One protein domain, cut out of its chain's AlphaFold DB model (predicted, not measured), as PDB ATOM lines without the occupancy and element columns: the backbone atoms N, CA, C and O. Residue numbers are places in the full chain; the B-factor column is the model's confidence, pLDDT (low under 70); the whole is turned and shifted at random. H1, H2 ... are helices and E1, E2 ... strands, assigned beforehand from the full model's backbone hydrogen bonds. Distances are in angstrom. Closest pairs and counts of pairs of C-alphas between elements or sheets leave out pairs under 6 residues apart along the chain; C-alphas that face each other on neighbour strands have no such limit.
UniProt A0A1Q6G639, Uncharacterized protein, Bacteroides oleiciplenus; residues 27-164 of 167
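This is residues 27 to 164 of the 167 residues of an uncharacterized protein of Bacteroides oleiciplenus (UniProt A0A1Q6G639). Two four-stranded sheets lie face to face as a sandwich, E4 E1 E7 E8 over E3 E2 E5 E6, with their strands at 24 degrees. A long loop, residues 63 to 92, reaches out from the sandwich, and its residues 79 to 84 stick out free; the short helix H1 only grazes the first sheet. The printed part has 138 residues, with E1 to E8 and then H1 along the chain; the first sheet is mixed, the second antiparallel. The class is mostly strand, though under half of the residues are in named elements; the whole is compact, with a radius of gyration of the C-alphas of 15.3 A and spans of 47 by 33 by 21 A.

E1, residues 28 to 36, begins at C-alpha 28 (38.797, -31.624, -9.910) and is 25.8 A long. E2 is residues 47 to 53, 20.0 A; E3, 56 to 62, 18.5 A; E4, 93 to 99, 18.1 A. E5, residues 106 to 115, measures 28.8 A, and E6, 126 to 134, 25.8 A. E7 is residues 140 to 146, 18.9 A; E8, 151 to 156, 15.9 A. H1, residues 161 to 164, 5.4 A, ends at C-alpha 164 (52.973, -28.943, -16.870).

E1 is antiparallel to E4 (N 31 to O 96, 2.9 A) and parallel to E7 (N 34 to O 143, 3.0 A). E7 and E8 form a hairpin (N 144 to O 153, 2.9 A). In the twisted second sheet, E2 and E3 form a hairpin (N 51 to O 59, 2.9 A), E2 is antiparallel to E5 (N 50 to O 112, 2.9 A), and E5 and E6 form a hairpin (N 111 to O 129, 2.9 A). Between the sheets, the closest C-alphas of E3 and E4 are those of Phe 59 and Ile 95, 6.4 A apart. H1 is too short for an O i to N i+4 pair.

The C-alphas of Asp 77 and Gln 104, the two farthest apart, are 47.2 A apart. The printed part has no cut, and the link E3 to E4 is long. The mean pLDDT of the printed part is 80.2; residues under 70 include 67 to 88.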
ATOM      1  N   THR A  27      35.911 -35.095  -9.906       88.62
ATOM      2  CA  THR A  27      36.951 -34.835 -10.903       88.62
ATOM      3  C   THR A  27      37.335 -33.360 -10.820       88.62
ATOM      4  O   THR A  27      36.599 -32.513 -11.322       88.62
ATOM      5  N   PRO A  28      38.451 -33.016 -10.150       91.19
ATOM      6  CA  PRO A  28      38.797 -31.624  -9.910       91.19
ATOM      7  C   PRO A  28      39.242 -30.913 -11.191       91.19
ATOM      8  O   PRO A  28      39.909 -31.504 -12.044       91.19
ATOM      9  N   PHE A  29      38.904 -29.631 -11.275       92.94
ATOM     10  CA  PHE A  29      39.456 -28.664 -12.213       92.94
ATOM     11  C   PHE A  29      39.910 -27.416 -11.451       92.94
ATOM     12  O   PHE A  29      39.116 -26.842 -10.702       92.94
ATOM     13  N   TYR A  30      41.163 -27.009 -11.637       93.50
ATOM     14  CA  TYR A  30      41.767 -25.890 -10.911       93.50
ATOM     15  C   TYR A  30      41.911 -24.648 -11.792       93.50
ATOM     16  O   TYR A  30      42.197 -24.748 -12.986       93.50
ATOM     17  N   ILE A  31      41.733 -23.473 -11.194       94.44
ATOM     18  CA  ILE A  31      42.062 -22.188 -11.813       94.44
ATOM     19  C   ILE A  31      43.126 -21.531 -10.948       94.44
ATOM     20  O   ILE A  31      42.872 -21.204  -9.784       94.44
ATOM     21  N   LEU A  32      44.300 -21.358 -11.543       92.50
ATOM     22  CA  LEU A  32      45.482 -20.788 -10.916       92.50
ATOM     23  C   LEU A  32      45.742 -19.402 -11.513       92.50
ATOM     24  O   LEU A  32      45.469 -19.181 -12.698       92.50
ATOM     25  N   VAL A  33      46.220 -18.464 -10.701       90.12
ATOM     26  CA  VAL A  33      46.565 -17.111 -11.149       90.12
ATOM     27  C   VAL A  33      47.976 -16.755 -10.731       90.12
ATOM     28  O   VAL A  33      48.308 -16.793  -9.546       90.12
ATOM     29  N   THR A  34      48.754 -16.268 -11.691       84.50
ATOM     30  CA  THR A  34      50.052 -15.650 -11.429       84.50
ATOM     31  C   THR A  34      50.039 -14.202 -11.893       84.50
ATOM     32  O   THR A  34      49.867 -13.928 -13.080       84.50
ATOM     33  N   CYS A  35      50.278 -13.278 -10.962       80.81
ATOM     34  CA  CYS A  35      50.557 -11.877 -11.257       80.81
ATOM     35  C   CYS A  35      52.033 -11.621 -10.951       80.81
ATOM     36  O   CYS A  35      52.447 -11.642  -9.788       80.81
ATOM     37  N   THR A  36      52.842 -11.404 -11.990       73.12
ATOM     38  CA  THR A  36      54.268 -11.092 -11.804       73.12
ATOM     39  C   THR A  36      54.501  -9.587 -11.886       73.12
ATOM     40  O   THR A  36      53.982  -8.902 -12.767       73.12
ATOM     41  N   GLY A  37      55.261  -9.064 -10.923       65.94
ATOM     42  CA  GLY A  37      55.724  -7.679 -10.923       65.94
ATOM     43  C   GLY A  37      57.095  -7.548 -11.582       65.94
ATOM     44  O   GLY A  37      57.581  -8.462 -12.245       65.94
ATOM     45  N   ASN A  38      57.755  -6.415 -11.344       62.72
ATOM     46  CA  ASN A  38      59.147  -6.210 -11.766       62.72
ATOM     47  C   ASN A  38      60.149  -7.076 -10.979       62.72
ATOM     48  O   ASN A  38      61.267  -7.286 -11.445       62.72
ATOM     49  N   ASN A  39      59.729  -7.590  -9.821       62.91
ATOM     50  CA  ASN A  39      60.528  -8.369  -8.884       62.91
ATOM     51  C   ASN A  39      60.033  -9.825  -8.829       62.91
ATOM     52  O   ASN A  39      58.828 -10.075  -8.946       62.91
ATOM     53  N   TRP A  40      60.954 -10.771  -8.620       57.56
ATOM     54  CA  TRP A  40      60.673 -12.211  -8.520       57.56
ATOM     55  C   TRP A  40      59.711 -12.561  -7.385       57.56
ATOM     56  O   TRP A  40      58.844 -13.411  -7.566       57.56
ATOM     57  N   ASN A  41      59.786 -11.846  -6.258       59.25
ATOM     58  CA  ASN A  41      58.918 -12.054  -5.090       59.25
ATOM     59  C   ASN A  41      57.433 -11.691  -5.304       59.25
ATOM     60  O   ASN A  41      56.642 -11.641  -4.357       59.25
ATOM     61  N   GLY A  42      57.030 -11.490  -6.560       65.25
ATOM     62  CA  GLY A  42      55.650 -11.323  -6.970       65.25
ATOM     63  C   GLY A  42      55.030 -10.033  -6.445       65.25
ATOM     64  O   GLY A  42      55.699  -9.095  -6.014       65.25
ATOM     65  N   ARG A  43      53.704  -9.984  -6.519       75.56
ATOM     66  CA  ARG A  43      52.884  -8.822  -6.161       75.56
ATOM     67  C   ARG A  43      51.974  -9.109  -4.970       75.56
ATOM     68  O   ARG A  43      50.802  -8.737  -4.935       75.56
ATOM     69  N   ASN A  44      52.516  -9.809  -3.977       80.94
ATOM     70  CA  ASN A  44      51.782 -10.202  -2.775       80.94
ATOM     71  C   ASN A  44      51.123  -8.993  -2.101       80.94
ATOM     72  O   ASN A  44      51.802  -8.024  -1.770       80.94
ATOM     73  N   ASN A  45      49.811  -9.071  -1.853       85.62
ATOM     74  CA  ASN A  45      48.983  -7.980  -1.316       85.62
ATOM     75  C   ASN A  45      48.822  -6.733  -2.202       85.62
ATOM     76  O   ASN A  45      48.241  -5.751  -1.741       85.62
ATOM     77  N   GLN A  46      49.321  -6.730  -3.435       86.69
ATOM     78  CA  GLN A  46      49.292  -5.542  -4.297       86.69
ATOM     79  C   GLN A  46      48.165  -5.586  -5.330       86.69
ATOM     80  O   GLN A  46      47.868  -4.562  -5.944       86.69
ATOM     81  N   ASP A  47      47.505  -6.738  -5.473       88.56
ATOM     82  CA  ASP A  47      46.453  -6.957  -6.460       88.56
ATOM     83  C   ASP A  47      45.211  -7.592  -5.830       88.56
ATOM     84  O   ASP A  47      45.269  -8.270  -4.802       88.56
ATOM     85  N   TYR A  48      44.063  -7.382  -6.464       93.06
ATOM     86  CA  TYR A  48      42.784  -7.961  -6.084       93.06
ATOM     87  C   TYR A  48      42.161  -8.686  -7.274       93.06
ATOM     88  O   TYR A  48      42.092  -8.152  -8.381       93.06
ATOM     89  N   ILE A  49      41.669  -9.897  -7.046       95.12
ATOM     90  CA  ILE A  49      41.143 -10.779  -8.084       95.12
ATOM     91  C   ILE A  49      39.652 -10.983  -7.854       95.12
ATOM     92  O   ILE A  49      39.202 -11.238  -6.735       95.12
ATOM     93  N   LYS A  50      38.879 -10.920  -8.936       97.69
ATOM     94  CA  LYS A  50      37.505 -11.417  -8.979       97.69
ATOM     95  C   LYS A  50      37.361 -12.455 -10.078       97.69
ATOM     96  O   LYS A  50      37.802 -12.223 -11.200       97.69
ATOM     97  N   LEU A  51      36.701 -13.561  -9.768       98.12
ATOM     98  CA  LEU A  51      36.445 -14.651 -10.702       98.12
ATOM     99  C   LEU A  51      34.956 -14.965 -10.742       98.12
ATOM    100  O   LEU A  51      34.337 -15.189  -9.700       98.12
ATOM    101  N   TRP A  52      34.410 -15.063 -11.948       98.25
ATOM    102  CA  TRP A  52      33.073 -15.577 -12.198       98.25
ATOM    103  C   TRP A  52      33.135 -16.825 -13.066       98.25
ATOM    104  O   TRP A  52      33.834 -16.844 -14.080       98.25
ATOM    105  N   ILE A  53      32.336 -17.825 -12.698       97.12
ATOM    106  CA  ILE A  53      32.091 -19.032 -13.490       97.12
ATOM    107  C   ILE A  53      30.617 -19.053 -13.864       97.12
ATOM    108  O   ILE A  53      29.759 -18.991 -12.985       97.12
ATOM    109  N   ASN A  54      30.319 -19.111 -15.164       95.69
ATOM    110  CA  ASN A  54      28.948 -19.056 -15.685       95.69
ATOM    111  C   ASN A  54      28.137 -17.913 -15.041       95.69
ATOM    112  O   ASN A  54      27.049 -18.118 -14.510       95.69
ATOM    113  N   ASP A  55      28.734 -16.717 -15.036       95.44
ATOM    114  CA  ASP A  55      28.182 -15.463 -14.497       95.44
ATOM    115  C   ASP A  55      27.970 -15.408 -12.972       95.44
ATOM    116  O   ASP A  55      27.618 -14.357 -12.435       95.44
ATOM    117  N   SER A  56      28.285 -16.482 -12.246       96.12
ATOM    118  CA  SER A  56      28.258 -16.517 -10.781       96.12
ATOM    119  C   SER A  56      29.622 -16.152 -10.202       96.12
ATOM    120  O   SER A  56      30.626 -16.759 -10.570       96.12
ATOM    121  N   LEU A  57      29.666 -15.167  -9.297       97.81
ATOM    122  CA  LEU A  57      30.899 -14.782  -8.601       97.81
ATOM    123  C   LEU A  57      31.338 -15.931  -7.692       97.81
ATOM    124  O   LEU A  57      30.604 -16.309  -6.782       97.81
ATOM    125  N   LEU A  58      32.534 -16.456  -7.935       97.31
ATOM    126  CA  LEU A  58      33.091 -17.583  -7.196       97.31
ATOM    127  C   LEU A  58      34.231 -17.163  -6.266       97.31
ATOM    128  O   LEU A  58      34.347 -17.695  -5.166       97.31
ATOM    129  N   PHE A  59      35.047 -16.196  -6.691       97.88
ATOM    130  CA  PHE A  59      36.170 -15.689  -5.906       97.88
ATOM    131  C   PHE A  59      36.203 -14.163  -5.935       97.88
ATOM    132  O   PHE A  59      35.944 -13.547  -6.970       97.88
ATOM    133  N   SER A  60      36.535 -13.557  -4.798       97.69
ATOM    134  CA  SER A  60      36.777 -12.122  -4.654       97.69
ATOM    135  C   SER A  60      37.743 -11.918  -3.491       97.69
ATOM    136  O   SER A  60      37.340 -12.023  -2.333       97.69
ATOM    137  N   GLY A  61      39.012 -11.650  -3.780       96.00
ATOM    138  CA  GLY A  61      40.042 -11.613  -2.748       96.00
ATOM    139  C   GLY A  61      41.356 -11.013  -3.220       96.00
ATOM    140  O   GLY A  61      41.585 -10.835  -4.413       96.00
ATOM    141  N   THR A  62      42.204 -10.688  -2.254       93.25
ATOM    142  CA  THR A  62      43.561 -10.194  -2.498       93.25
ATOM    143  C   THR A  62      44.438 -11.315  -3.057       93.25
ATOM    144  O   THR A  62      44.280 -12.476  -2.675       93.25
ATOM    145  N   TYR A  63      45.342 -10.963  -3.967       89.75
ATOM    146  CA  TYR A  63      46.316 -11.874  -4.550       89.75
ATOM    147  C   TYR A  63      47.467 -12.172  -3.582       89.75
ATOM    148  O   TYR A  63      48.056 -11.260  -2.987       89.75
ATOM    149  N   TYR A  64      47.801 -13.458  -3.477       86.81
ATOM    150  CA  TYR A  64      48.935 -13.972  -2.722       86.81
ATOM    151  C   TYR A  64      49.538 -15.169  -3.437       86.81
ATOM    152  O   TYR A  64      48.819 -16.061  -3.869       86.81
ATOM    153  N   THR A  65      50.853 -15.238  -3.471       79.00
ATOM    154  CA  THR A  65      51.620 -16.363  -3.986       79.00
ATOM    155  C   THR A  65      52.712 -16.726  -2.989       79.00
ATOM    156  O   THR A  65      53.278 -15.867  -2.300       79.00
ATOM    157  N   GLN A  66      52.985 -18.022  -2.884       71.88
ATOM    158  CA  GLN A  66      54.097 -18.537  -2.103       71.88
ATOM    159  C   GLN A  66      55.317 -18.577  -3.026       71.88
ATOM    160  O   GLN A  66      55.609 -19.600  -3.632       71.88
ATOM    161  N   TYR A  67      56.010 -17.446  -3.170       69.19
ATOM    162  CA  TYR A  67      57.358 -17.427  -3.742       69.19
ATOM    163  C   TYR A  67      58.395 -17.461  -2.626       69.19
ATOM    164  O   TYR A  67      58.153 -16.997  -1.512       69.19
ATOM    165  N   ASN A  68      59.537 -18.064  -2.934       65.00
ATOM    166  CA  ASN A  68      60.646 -18.187  -2.007       65.00
ATOM    167  C   ASN A  68      61.425 -16.857  -1.968       65.00
ATOM    168  O   ASN A  68      62.142 -16.526  -2.911       65.00
ATOM    169  N   ASP A  69      61.281 -16.122  -0.864       61.06
ATOM    170  CA  ASP A  69      61.888 -14.807  -0.609       61.06
ATOM    171  C   ASP A  69      63.403 -14.852  -0.374       61.06
ATOM    172  O   ASP A  69      64.060 -13.813  -0.296       61.06
ATOM    173  N   THR A  70      63.981 -16.053  -0.322       65.06
ATOM    174  CA  THR A  70      65.436 -16.253  -0.278       65.06
ATOM    175  C   THR A  70      66.111 -16.088  -1.645       65.06
ATOM    176  O   THR A  70      67.338 -16.152  -1.734       65.06
ATOM    177  N   ILE A  71      65.333 -15.851  -2.705       63.16
ATOM    178  CA  ILE A  71      65.799 -15.771  -4.091       63.16
ATOM    179  C   ILE A  71      65.917 -14.306  -4.527       63.16
ATOM    180  O   ILE A  71      65.011 -13.512  -4.259       63.16
ATOM    181  N   PRO A  72      67.001 -13.930  -5.232       62.19
ATOM    182  CA  PRO A  72      67.140 -12.604  -5.821       62.19
ATOM    183  C   PRO A  72      65.956 -12.212  -6.713       62.19
ATOM    184  O   PRO A  72      65.498 -12.983  -7.557       62.19
ATOM    185  N   ASP A  73      65.514 -10.960  -6.581       58.84
ATOM    186  CA  ASP A  73      64.370 -10.414  -7.321       58.84
ATOM    187  C   ASP A  73      64.587 -10.340  -8.838       58.84
ATOM    188  O   ASP A  73      63.624 -10.183  -9.595       58.84
ATOM    189  N   LYS A  74      65.835 -10.446  -9.299       60.56
ATOM    190  CA  LYS A  74      66.170 -10.362 -10.711       60.56
ATOM    191  C   LYS A  74      66.769 -11.659 -11.231       60.56
ATOM    192  O   LYS A  74      67.722 -12.200 -10.690       60.56
ATOM    193  N   LEU A  75      66.261 -12.081 -12.388       57.16
ATOM    194  CA  LEU A  75      66.730 -13.264 -13.118       57.16
ATOM    195  C   LEU A  75      68.213 -13.180 -13.528       57.16
ATOM    196  O   LEU A  75      68.852 -14.208 -13.688       57.16
ATOM    197  N   GLU A  76      68.749 -11.965 -13.704       57.03
ATOM    198  CA  GLU A  76      70.175 -11.720 -13.993       57.03
ATOM    199  C   GLU A  76      71.099 -12.076 -12.819       57.03
ATOM    200  O   GLU A  76      72.276 -12.349 -13.038       57.03
ATOM    201  N   ASP A  77      70.552 -12.140 -11.603       55.50
ATOM    202  CA  ASP A  77      71.274 -12.501 -10.383       55.50
ATOM    203  C   ASP A  77      71.186 -14.016 -10.089       55.50
ATOM    204  O   ASP A  77      71.703 -14.487  -9.074       55.50
ATOM    205  N   LEU A  78      70.535 -14.793 -10.969       54.94
ATOM    206  CA  LEU A  78      70.403 -16.247 -10.861       54.94
ATOM    207  C   LEU A  78      71.371 -16.961 -11.806       54.94
ATOM    208  O   LEU A  78      71.299 -16.809 -13.024       54.94
ATOM    209  N   GLU A  79      72.229 -17.824 -11.252       52.31
ATOM    210  CA  GLU A  79      73.127 -18.676 -12.050       52.31
ATOM    211  C   GLU A  79      72.357 -19.708 -12.897       52.31
ATOM    212  O   GLU A  79      72.838 -20.123 -13.952       52.31
ATOM    213  N   THR A  80      71.145 -20.103 -12.476       49.66
ATOM    214  CA  THR A  80      70.229 -20.930 -13.277       49.66
ATOM    215  C   THR A  80      68.773 -20.450 -13.134       49.66
ATOM    216  O   THR A  80      68.255 -20.381 -12.021       49.66
ATOM    217  N   PRO A  81      68.071 -20.125 -14.237       48.59
ATOM    218  CA  PRO A  81      66.748 -19.492 -14.187       48.59
ATOM    219  C   PRO A  81      65.585 -20.420 -13.777       48.59
ATOM    220  O   PRO A  81      64.466 -19.942 -13.616       48.59
ATOM    221  N   PHE A  82      65.826 -21.727 -13.611       50.47
ATOM    222  CA  PHE A  82      64.785 -22.743 -13.375       50.47
ATOM    223  C   PHE A  82      65.240 -23.871 -12.428       50.47
ATOM    224  O   PHE A  82      64.918 -25.040 -12.637       50.47
ATOM    225  N   GLY A  83      66.041 -23.556 -11.405       49.50
ATOM    226  CA  GLY A  83      66.422 -24.544 -10.391       49.50
ATOM    227  C   GLY A  83      65.219 -25.009  -9.544       49.50
ATOM    228  O   GLY A  83      64.358 -24.192  -9.221       49.50
ATOM    229  N   PRO A  84      65.149 -26.289  -9.126       45.84
ATOM    230  CA  PRO A  84      64.031 -26.846  -8.346       45.84
ATOM    231  C   PRO A  84      63.868 -26.231  -6.944       45.84
ATOM    232  O   PRO A  84      62.822 -26.378  -6.323       45.84
ATOM    233  N   GLU A  85      64.877 -25.517  -6.447       50.78
ATOM    234  CA  GLU A  85      64.833 -24.798  -5.166       50.78
ATOM    235  C   GLU A  85      64.133 -23.426  -5.284       50.78
ATOM    236  O   GLU A  85      63.877 -22.757  -4.278       50.78
ATOM    237  N   ALA A  86      63.810 -23.000  -6.515       56.81
ATOM    238  CA  ALA A  86      63.454 -21.620  -6.810       56.81
ATOM    239  C   ALA A  86      61.946 -21.290  -6.731       56.81
ATOM    240  O   ALA A  86      61.566 -20.117  -6.725       56.81
ATOM    241  N   ILE A  87      61.059 -22.292  -6.733       57.53
ATOM    242  CA  ILE A  87      59.631 -22.046  -6.978       57.53
ATOM    243  C   ILE A  87      58.754 -22.976  -6.134       57.53
ATOM    244  O   ILE A  87      58.627 -24.158  -6.430       57.53
ATOM    245  N   ILE A  88      58.131 -22.424  -5.085       66.25
ATOM    246  CA  ILE A  88      57.156 -23.145  -4.247       66.25
ATOM    247  C   ILE A  88      55.797 -23.245  -4.969       66.25
ATOM    248  O   ILE A  88      55.101 -24.245  -4.813       66.25
ATOM    249  N   ASP A  89      55.446 -22.250  -5.795       70.75
ATOM    250  CA  ASP A  89      54.182 -22.203  -6.537       70.75
ATOM    251  C   ASP A  89      54.354 -21.630  -7.968       70.75
ATOM    252  O   ASP A  89      54.239 -20.419  -8.182       70.75
ATOM    253  N   PRO A  90      54.674 -22.467  -8.976       70.25
ATOM    254  CA  PRO A  90      55.006 -21.999 -10.328       70.25
ATOM    255  C   PRO A  90      53.822 -21.418 -11.097       70.25
ATOM    256  O   PRO A  90      54.019 -20.609 -12.006       70.25
ATOM    257  N   PHE A  91      52.605 -21.802 -10.721       77.06
ATOM    258  CA  PHE A  91      51.366 -21.357 -11.356       77.06
ATOM    259  C   PHE A  91      50.543 -20.411 -10.481       77.06
ATOM    260  O   PHE A  91      49.468 -19.972 -10.898       77.06
ATOM    261  N   GLY A  92      51.086 -20.056  -9.317       83.25
ATOM    262  CA  GLY A  92      50.541 -19.067  -8.414       83.25
ATOM    263  C   GLY A  92      49.248 -19.513  -7.737       83.25
ATOM    264  O   GLY A  92      48.869 -20.681  -7.684       83.25
ATOM    265  N   MET A  93      48.529 -18.521  -7.225       89.75
ATOM    266  CA  MET A  93      47.399 -18.708  -6.331       89.75
ATOM    267  C   MET A  93      46.300 -19.589  -6.935       89.75
ATOM    268  O   MET A  93      45.702 -19.235  -7.953       89.75
ATOM    269  N   GLU A  94      45.923 -20.663  -6.237       93.25
ATOM    270  CA  GLU A  94      44.646 -21.335  -6.489       93.25
ATOM    271  C   GLU A  94      43.494 -20.407  -6.087       93.25
ATOM    272  O   GLU A  94      43.290 -20.108  -4.909       93.25
ATOM    273  N   ILE A  95      42.713 -19.962  -7.072       95.00
ATOM    274  CA  ILE A  95      41.544 -19.099  -6.841       95.00
ATOM    275  C   ILE A  95      40.216 -19.841  -7.001       95.00
ATOM    276  O   ILE A  95      39.169 -19.329  -6.604       95.00
ATOM    277  N   ALA A  96      40.231 -21.042  -7.586       95.50
ATOM    278  CA  ALA A  96      39.067 -21.913  -7.644       95.50
ATOM    279  C   ALA A  96      39.435 -23.384  -7.844       95.50
ATOM    280  O   ALA A  96      40.315 -23.727  -8.633       95.50
ATOM    281  N   LYS A  97      38.632 -24.246  -7.213       95.25
ATOM    282  CA  LYS A  97      38.615 -25.694  -7.409       95.25
ATOM    283  C   LYS A  97      37.191 -26.152  -7.693       95.25
ATOM    284  O   LYS A  97      36.313 -26.082  -6.834       95.25
ATOM    285  N   LEU A  98      36.957 -26.611  -8.913       94.12
ATOM    286  CA  LEU A  98      35.647 -27.013  -9.415       94.12
ATOM    287  C   LEU A  98      35.541 -28.536  -9.500       94.12
ATOM    288  O   LEU A  98      36.519 -29.208  -9.809       94.12
ATOM    289  N   ASP A  99      34.347 -29.085  -9.282       92.88
ATOM    290  CA  ASP A  99      34.031 -30.453  -9.706       92.88
ATOM    291  C   ASP A  99      33.528 -30.420 -11.153       92.88
ATOM    292  O   ASP A  99      32.462 -29.853 -11.418       92.88
ATOM    293  N   LYS A 100      34.260 -31.034 -12.089       91.31
ATOM    294  CA  LYS A 100      33.875 -31.086 -13.509       91.31
ATOM    295  C   LYS A 100      32.505 -31.732 -13.707       91.31
ATOM    296  O   LYS A 100      31.805 -31.390 -14.653       91.31
ATOM    297  N   ASN A 101      32.081 -32.613 -12.797       89.50
ATOM    298  CA  ASN A 101      30.781 -33.284 -12.878       89.50
ATOM    299  C   ASN A 101      29.572 -32.337 -12.820       89.50
ATOM    300  O   ASN A 101      28.472 -32.751 -13.203       89.50
ATOM    301  N   ASN A 102      29.772 -31.104 -12.341       90.69
ATOM    302  CA  ASN A 102      28.742 -30.071 -12.244       90.69
ATOM    303  C   ASN A 102      28.563 -29.265 -13.543       90.69
ATOM    304  O   ASN A 102      27.690 -28.401 -13.599       90.69
ATOM    305  N   TYR A 103      29.358 -29.536 -14.583       89.44
ATOM    306  CA  TYR A 103      29.387 -28.751 -15.817       89.44
ATOM    307  C   TYR A 103      29.217 -29.646 -17.055       89.44
ATOM    308  O   TYR A 103      29.672 -30.787 -17.077       89.44
ATOM    309  N   GLN A 104      28.544 -29.129 -18.090       79.12
ATOM    310  CA  GLN A 104      28.321 -29.815 -19.374       79.12
ATOM    311  C   GLN A 104      29.486 -29.552 -20.340       79.12
ATOM    312  O   GLN A 104      29.314 -28.976 -21.403       79.12
ATOM    313  N   ASP A 105      30.693 -29.941 -19.944       82.69
ATOM    314  CA  ASP A 105      31.920 -29.929 -20.759       82.69
ATOM    315  C   ASP A 105      32.633 -28.577 -20.854       82.69
ATOM    316  O   ASP A 105      33.859 -28.547 -20.775       82.69
ATOM    317  N   SER A 106      31.908 -27.464 -20.998       91.25
ATOM    318  CA  SER A 106      32.503 -26.123 -21.106       91.25
ATOM    319  C   SER A 106      31.979 -25.145 -20.060       91.25
ATOM    320  O   SER A 106      30.827 -25.220 -19.634       91.25
ATOM    321  N   ILE A 107      32.828 -24.198 -19.669       95.00
ATOM    322  CA  ILE A 107      32.502 -23.130 -18.725       95.00
ATOM    323  C   ILE A 107      32.880 -21.765 -19.292       95.00
ATOM    324  O   ILE A 107      33.884 -21.617 -19.994       95.00
ATOM    325  N   LYS A 108      32.074 -20.756 -18.965       96.00
ATOM    326  CA  LYS A 108      32.417 -19.348 -19.144       96.00
ATOM    327  C   LYS A 108      33.201 -18.895 -17.925       96.00
ATOM    328  O   LYS A 108      32.693 -18.979 -16.808       96.00
ATOM    329  N   ILE A 109      34.397 -18.383 -18.148       96.75
ATOM    330  CA  ILE A 109      35.276 -17.866 -17.109       96.75
ATOM    331  C   ILE A 109      35.443 -16.381 -17.376       96.75
ATOM    332  O   ILE A 109      35.871 -15.981 -18.455       96.75
ATOM    333  N   ARG A 110      35.090 -15.558 -16.395       97.12
ATOM    334  CA  ARG A 110      35.428 -14.139 -16.397       97.12
ATOM    335  C   ARG A 110      36.345 -13.874 -15.225       97.12
ATOM    336  O   ARG A 110      36.010 -14.228 -14.099       97.12
ATOM    337  N   ILE A 111      37.466 -13.224 -15.487       96.19
ATOM    338  CA  ILE A 111      38.407 -12.796 -14.464       96.19
ATOM    339  C   ILE A 111      38.581 -11.289 -14.544       96.19
ATOM    340  O   ILE A 111      38.678 -10.715 -15.629       96.19
ATOM    341  N   ARG A 112      38.612 -10.651 -13.379       94.44
ATOM    342  CA  ARG A 112      39.009  -9.262 -13.235       94.44
ATOM    343  C   ARG A 112      40.205  -9.186 -12.299       94.44
ATOM    344  O   ARG A 112      40.072  -9.533 -11.127       94.44
ATOM    345  N   LEU A 113      41.331  -8.730 -12.825       91.56
ATOM    346  CA  LEU A 113      42.547  -8.444 -12.074       91.56
ATOM    347  C   LEU A 113      42.589  -6.939 -11.815       91.56
ATOM    348  O   LEU A 113      42.383  -6.153 -12.735       91.56
ATOM    349  N   ILE A 114      42.774  -6.538 -10.563       91.31
ATOM    350  CA  ILE A 114      42.747  -5.141 -10.130       91.31
ATOM    351  C   ILE A 114      44.069  -4.846  -9.430       91.31
ATOM    352  O   ILE A 114      44.271  -5.291  -8.303       91.31
ATOM    353  N   ALA A 115      44.943  -4.087 -10.077       88.00
ATOM    354  CA  ALA A 115      46.176  -3.604  -9.480       88.00
ATOM    355  C   ALA A 115      45.873  -2.429  -8.543       88.00
ATOM    356  O   ALA A 115      45.084  -1.534  -8.874       88.00
ATOM    357  N   LEU A 116      46.490  -2.415  -7.363       85.69
ATOM    358  CA  LEU A 116      46.399  -1.278  -6.441       85.69
ATOM    359  C   LEU A 116      47.368  -0.142  -6.819       85.69
ATOM    360  O   LEU A 116      47.201   0.988  -6.351       85.69
ATOM    361  N   ASP A 117      48.328  -0.427  -7.700       80.38
ATOM    362  CA  ASP A 117      49.285   0.507  -8.297       80.38
ATOM    363  C   ASP A 117      49.145   0.547  -9.839       80.38
ATOM    364  O   ASP A 117      48.158   0.067 -10.396       80.38
ATOM    365  N   ASP A 118      50.092   1.183 -10.527       71.88
ATOM    366  CA  ASP A 118      50.153   1.343 -11.986       71.88
ATOM    367  C   ASP A 118      51.176   0.420 -12.678       71.88
ATOM    368  O   ASP A 118      51.454   0.593 -13.867       71.88
ATOM    369  N   ILE A 119      51.718  -0.573 -11.962       70.69
ATOM    370  CA  ILE A 119      52.840  -1.403 -12.429       70.69
ATOM    371  C   ILE A 119      52.382  -2.507 -13.392       70.69
ATOM    372  O   ILE A 119      53.087  -2.795 -14.354       70.69
ATOM    373  N   LEU A 120      51.225  -3.136 -13.155       67.75
ATOM    374  CA  LEU A 120      50.797  -4.308 -13.941       67.75
ATOM    375  C   LEU A 120      50.335  -3.973 -15.360       67.75
ATOM    376  O   LEU A 120      50.672  -4.696 -16.292       67.75
ATOM    377  N   PHE A 121      49.565  -2.895 -15.535       70.44
ATOM    378  CA  PHE A 121      48.829  -2.655 -16.783       70.44
ATOM    379  C   PHE A 121      49.189  -1.340 -17.481       70.44
ATOM    380  O   PHE A 121      48.326  -0.734 -18.111       70.44
ATOM    381  N   ASN A 122      50.440  -0.871 -17.374       63.84
ATOM    382  CA  ASN A 122      50.933   0.324 -18.078       63.84
ATOM    383  C   ASN A 122      49.918   1.488 -18.061       63.84
ATOM    384  O   ASN A 122      49.376   1.866 -19.100       63.84
ATOM    385  N   THR A 123      49.682   2.055 -16.871       66.81
ATOM    386  CA  THR A 123      48.695   3.108 -16.516       66.81
ATOM    387  C   THR A 123      47.263   2.653 -16.239       66.81
ATOM    388  O   THR A 123      46.555   3.336 -15.492       66.81
ATOM    389  N   GLU A 124      46.829   1.502 -16.754       72.19
ATOM    390  CA  GLU A 124      45.559   0.918 -16.332       72.19
ATOM    391  C   GLU A 124      45.709   0.229 -14.968       72.19
ATOM    392  O   GLU A 124      46.802  -0.114 -14.517       72.19
ATOM    393  N   ARG A 125      44.587   0.052 -14.266       82.69
ATOM    394  CA  ARG A 125      44.547  -0.639 -12.965       82.69
ATOM    395  C   ARG A 125      43.673  -1.877 -12.977       82.69
ATOM    396  O   ARG A 125      43.540  -2.537 -11.953       82.69
ATOM    397  N   VAL A 126      43.008  -2.155 -14.093       88.00
ATOM    398  CA  VAL A 126      42.007  -3.212 -14.172       88.00
ATOM    399  C   VAL A 126      42.107  -3.913 -15.512       88.00
ATOM    400  O   VAL A 126      41.818  -3.308 -16.537       88.00
ATOM    401  N   LEU A 127      42.391  -5.209 -15.478       88.31
ATOM    402  CA  LEU A 127      42.160  -6.115 -16.594       88.31
ATOM    403  C   LEU A 127      40.851  -6.864 -16.348       88.31
ATOM    404  O   LEU A 127      40.635  -7.406 -15.267       88.31
ATOM    405  N   ASP A 128      39.960  -6.890 -17.339       91.69
ATOM    406  CA  ASP A 128      38.686  -7.618 -17.295       91.69
ATOM    407  C   ASP A 128      38.546  -8.457 -18.563       91.69
ATOM    408  O   ASP A 128      38.327  -7.931 -19.654       91.69
ATOM    409  N   SER A 129      38.681  -9.770 -18.404       92.31
ATOM    410  CA  SER A 129      38.735 -10.721 -19.509       92.31
ATOM    411  C   SER A 129      37.692 -11.810 -19.324       92.31
ATOM    412  O   SER A 129      37.446 -12.284 -18.215       92.31
ATOM    413  N   THR A 130      37.073 -12.230 -20.427       95.75
ATOM    414  CA  THR A 130      36.111 -13.339 -20.457       95.75
ATOM    415  C   THR A 130      36.498 -14.336 -21.539       95.75
ATOM    416  O   THR A 130      36.760 -13.948 -22.674       95.75
ATOM    417  N   PHE A 131      36.497 -15.621 -21.200       92.94
ATOM    418  CA  PHE A 131      36.836 -16.720 -22.096       92.94
ATOM    419  C   PHE A 131      35.954 -17.946 -21.837       92.94
ATOM    420  O   PHE A 131      35.318 -18.077 -20.792       92.94
ATOM    421  N   PHE A 132      35.908 -18.846 -22.816       93.06
ATOM    422  CA  PHE A 132      35.169 -20.104 -22.745       93.06
ATOM    423  C   PHE A 132      36.152 -21.260 -22.849       93.06
ATOM    424  O   PHE A 132      36.965 -21.293 -23.772       93.06
ATOM    425  N   TYR A 133      36.081 -22.191 -21.902       90.69
ATOM    426  CA  TYR A 133      37.006 -23.317 -21.821       90.69
ATOM    427  C   TYR A 133      36.265 -24.630 -21.683       90.69
ATOM    428  O   TYR A 133      35.341 -24.743 -20.880       90.69
ATOM    429  N   ARG A 134      36.721 -25.625 -22.443       91.69
ATOM    430  CA  ARG A 134      36.326 -27.017 -22.280       91.69
ATOM    431  C   ARG A 134      37.184 -27.630 -21.171       91.69
ATOM    432  O   ARG A 134      38.404 -27.572 -21.267       91.69
ATOM    433  N   ILE A 135      36.563 -28.150 -20.114       91.25
ATOM    434  CA  ILE A 135      37.253 -28.600 -18.888       91.25
ATOM    435  C   ILE A 135      37.191 -30.111 -18.662       91.25
ATOM    436  O   ILE A 135      37.769 -30.619 -17.703       91.25
ATOM    437  N   ASP A 136      36.485 -30.850 -19.517       87.88
ATOM    438  CA  ASP A 136      36.352 -32.304 -19.393       87.88
ATOM    439  C   ASP A 136      37.720 -33.009 -19.456       87.88
ATOM    440  O   ASP A 136      37.999 -33.889 -18.636       87.88
ATOM    441  N   ASN A 137      38.613 -32.550 -20.334       87.12
ATOM    442  CA  ASN A 137      39.904 -33.175 -20.627       87.12
ATOM    443  C   ASN A 137      41.148 -32.480 -20.032       87.12
ATOM    444  O   ASN A 137      42.229 -33.056 -20.103       87.12
ATOM    445  N   ILE A 138      41.017 -31.310 -19.398       88.12
ATOM    446  CA  ILE A 138      42.129 -30.595 -18.733       88.12
ATOM    447  C   ILE A 138      41.969 -30.607 -17.215       88.12
ATOM    448  O   ILE A 138      40.855 -30.506 -16.707       88.12
ATOM    449  N   SER A 139      43.046 -30.766 -16.452       88.56
ATOM    450  CA  SER A 139      42.997 -30.760 -14.976       88.56
ATOM    451  C   SER A 139      43.033 -29.351 -14.387       88.56
ATOM    452  O   SER A 139      42.541 -29.147 -13.279       88.56
ATOM    453  N   ALA A 140      43.585 -28.386 -15.115       90.06
ATOM    454  CA  ALA A 140      43.735 -27.022 -14.647       90.06
ATOM    455  C   ALA A 140      43.920 -26.043 -15.811       90.06
ATOM    456  O   ALA A 140      44.240 -26.438 -16.936       90.06
ATOM    457  N   ILE A 141      43.729 -24.764 -15.506       92.38
ATOM    458  CA  ILE A 141      44.249 -23.648 -16.291       92.38
ATOM    459  C   ILE A 141      45.077 -22.741 -15.387       92.38
ATOM    460  O   ILE A 141      44.766 -22.586 -14.202       92.38
ATOM    461  N   ALA A 142      46.076 -22.099 -15.972       89.62
ATOM    462  CA  ALA A 142      46.800 -21.008 -15.348       89.62
ATOM    463  C   ALA A 142      46.537 -19.716 -16.117       89.62
ATOM    464  O   ALA A 142      46.643 -19.677 -17.343       89.62
ATOM    465  N   ILE A 143      46.152 -18.672 -15.397       89.44
ATOM    466  CA  ILE A 143      45.956 -17.333 -15.939       89.44
ATOM    467  C   ILE A 143      47.145 -16.506 -15.478       89.44
ATOM    468  O   ILE A 143      47.288 -16.216 -14.290       89.44
ATOM    469  N   THR A 144      47.991 -16.138 -16.425       82.44
ATOM    470  CA  THR A 144      49.219 -15.411 -16.145       82.44
ATOM    471  C   THR A 144      49.091 -14.006 -16.681       82.44
ATOM    472  O   THR A 144      48.801 -13.797 -17.857       82.44
ATOM    473  N   ASP A 145      49.350 -13.043 -15.814       74.38
ATOM    474  CA  ASP A 145      49.579 -11.669 -16.211       74.38
ATOM    475  C   ASP A 145      50.992 -11.273 -15.806       74.38
ATOM    476  O   ASP A 145      51.365 -11.263 -14.625       74.38
ATOM    477  N   ALA A 146      51.815 -11.045 -16.822       62.97
ATOM    478  CA  ALA A 146      53.212 -10.741 -16.639       62.97
ATOM    479  C   ALA A 146      53.462  -9.261 -16.895       62.97
ATOM    480  O   ALA A 146      53.771  -8.865 -18.022       62.97
ATOM    481  N   GLY A 147      53.402  -8.456 -15.828       57.62
ATOM    482  CA  GLY A 147      53.707  -7.024 -15.885       57.62
ATOM    483  C   GLY A 147      55.101  -6.740 -16.458       57.62
ATOM    484  O   GLY A 147      55.289  -5.769 -17.184       57.62
ATOM    485  N   ARG A 148      56.070  -7.650 -16.249       54.03
ATOM    486  CA  ARG A 148      57.445  -7.554 -16.782       54.03
ATOM    487  C   ARG A 148      57.528  -7.588 -18.315       54.03
ATOM    488  O   ARG A 148      58.472  -7.057 -18.895       54.03
ATOM    489  N   THR A 149      56.583  -8.248 -18.972       56.09
ATOM    490  CA  THR A 149      56.615  -8.543 -20.416       56.09
ATOM    491  C   THR A 149      55.365  -8.056 -21.147       56.09
ATOM    492  O   THR A 149      55.285  -8.197 -22.365       56.09
ATOM    493  N   GLY A 150      54.402  -7.478 -20.421       62.78
ATOM    494  CA  GLY A 150      53.165  -6.921 -20.962       62.78
ATOM    495  C   GLY A 150      52.259  -7.958 -21.626       62.78
ATOM    496  O   GLY A 150      51.535  -7.608 -22.557       62.78
ATOM    497  N   PHE A 151      52.327  -9.228 -21.208       71.94
ATOM    498  CA  PHE A 151      51.464 -10.275 -21.754       71.94
ATOM    499  C   PHE A 151      50.466 -10.773 -20.713       71.94
ATOM    500  O   PHE A 151      50.826 -11.084 -19.581       71.94
ATOM    501  N   PHE A 152      49.226 -10.928 -21.168       81.88
ATOM    502  CA  PHE A 152      48.184 -11.701 -20.510       81.88
ATOM    503  C   PHE A 152      48.020 -13.019 -21.272       81.88
ATOM    504  O   PHE A 152      47.808 -13.008 -22.489       81.88
ATOM    505  N   SER A 153      48.118 -14.152 -20.583       85.19
ATOM    506  CA  SER A 153      47.972 -15.478 -21.180       85.19
ATOM    507  C   SER A 153      47.096 -16.395 -20.332       85.19
ATOM    508  O   SER A 153      47.005 -16.277 -19.111       85.19
ATOM    509  N   VAL A 154      46.427 -17.328 -21.008       88.50
ATOM    510  CA  VAL A 154      45.701 -18.429 -20.374       88.50
ATOM    511  C   VAL A 154      46.298 -19.724 -20.907       88.50
ATOM    512  O   VAL A 154      46.234 -19.992 -22.106       88.50
ATOM    513  N   ILE A 155      46.903 -20.493 -20.012       87.31
ATOM    514  CA  ILE A 155      47.675 -21.702 -20.295       87.31
ATOM    515  C   ILE A 155      46.847 -22.903 -19.842       87.31
ATOM    516  O   ILE A 155      46.300 -22.905 -18.739       87.31
ATOM    517  N   ASP A 156      46.752 -23.930 -20.685       85.69
ATOM    518  CA  ASP A 156      46.062 -25.180 -20.356       85.69
ATOM    519  C   ASP A 156      46.923 -26.402 -20.667       85.69
ATOM    520  O   ASP A 156      47.828 -26.351 -21.499       85.69
ATOM    521  N   SER A 157      46.646 -27.508 -19.978       78.94
ATOM    522  CA  SER A 157      47.489 -28.706 -20.023       78.94
ATOM    523  C   SER A 157      47.498 -29.440 -21.364       78.94
ATOM    524  O   SER A 157      48.315 -30.333 -21.555       78.94
ATOM    525  N   ILE A 158      46.586 -29.112 -22.282       83.00
ATOM    526  CA  ILE A 158      46.527 -29.741 -23.608       83.00
ATOM    527  C   ILE A 158      47.246 -28.895 -24.647       83.00
ATOM    528  O   ILE A 158      47.934 -29.444 -25.505       83.00
ATOM    529  N   LYS A 159      47.070 -27.574 -24.606       83.44
ATOM    530  CA  LYS A 159      47.712 -26.661 -25.557       83.44
ATOM    531  C   LYS A 159      49.161 -26.364 -25.202       83.44
ATOM    532  O   LYS A 159      49.924 -26.048 -26.108       83.44
ATOM    533  N   ASN A 160      49.511 -26.460 -23.921       83.00
ATOM    534  CA  ASN A 160      50.829 -26.118 -23.399       83.00
ATOM    535  C   ASN A 160      51.392 -27.217 -22.492       83.00
ATOM    536  O   ASN A 160      51.728 -26.923 -21.344       83.00
ATOM    537  N   PRO A 161      51.445 -28.486 -22.939       80.50
ATOM    538  CA  PRO A 161      51.873 -29.606 -22.101       80.50
ATOM    539  C   PRO A 161      53.255 -29.387 -21.467       80.50
ATOM    540  O   PRO A 161      53.448 -29.777 -20.320       80.50
ATOM    541  N   GLU A 162      54.158 -28.687 -22.158       79.12
ATOM    542  CA  GLU A 162      55.511 -28.345 -21.709       79.12
ATOM    543  C   GLU A 162      55.539 -27.560 -20.393       79.12
ATOM    544  O   GLU A 162      56.470 -27.693 -19.601       79.12
ATOM    545  N   CYS A 163      54.512 -26.749 -20.126       72.38
ATOM    546  CA  CYS A 163      54.430 -25.993 -18.882       72.38
ATOM    547  C   CYS A 163      54.120 -26.906 -17.686       72.38
ATOM    548  O   CYS A 163      54.473 -26.579 -16.558       72.38
ATOM    549  N   TRP A 164      53.486 -28.057 -17.919       73.56
ATOM    550  CA  TRP A 164      52.973 -28.943 -16.870       73.56
ATOM    551  C   TRP A 164      53.886 -30.140 -16.583       73.56
ATOM    552  O   TRP A 164      53.551 -30.946 -15.725       73.56
TER     553      TRP A 164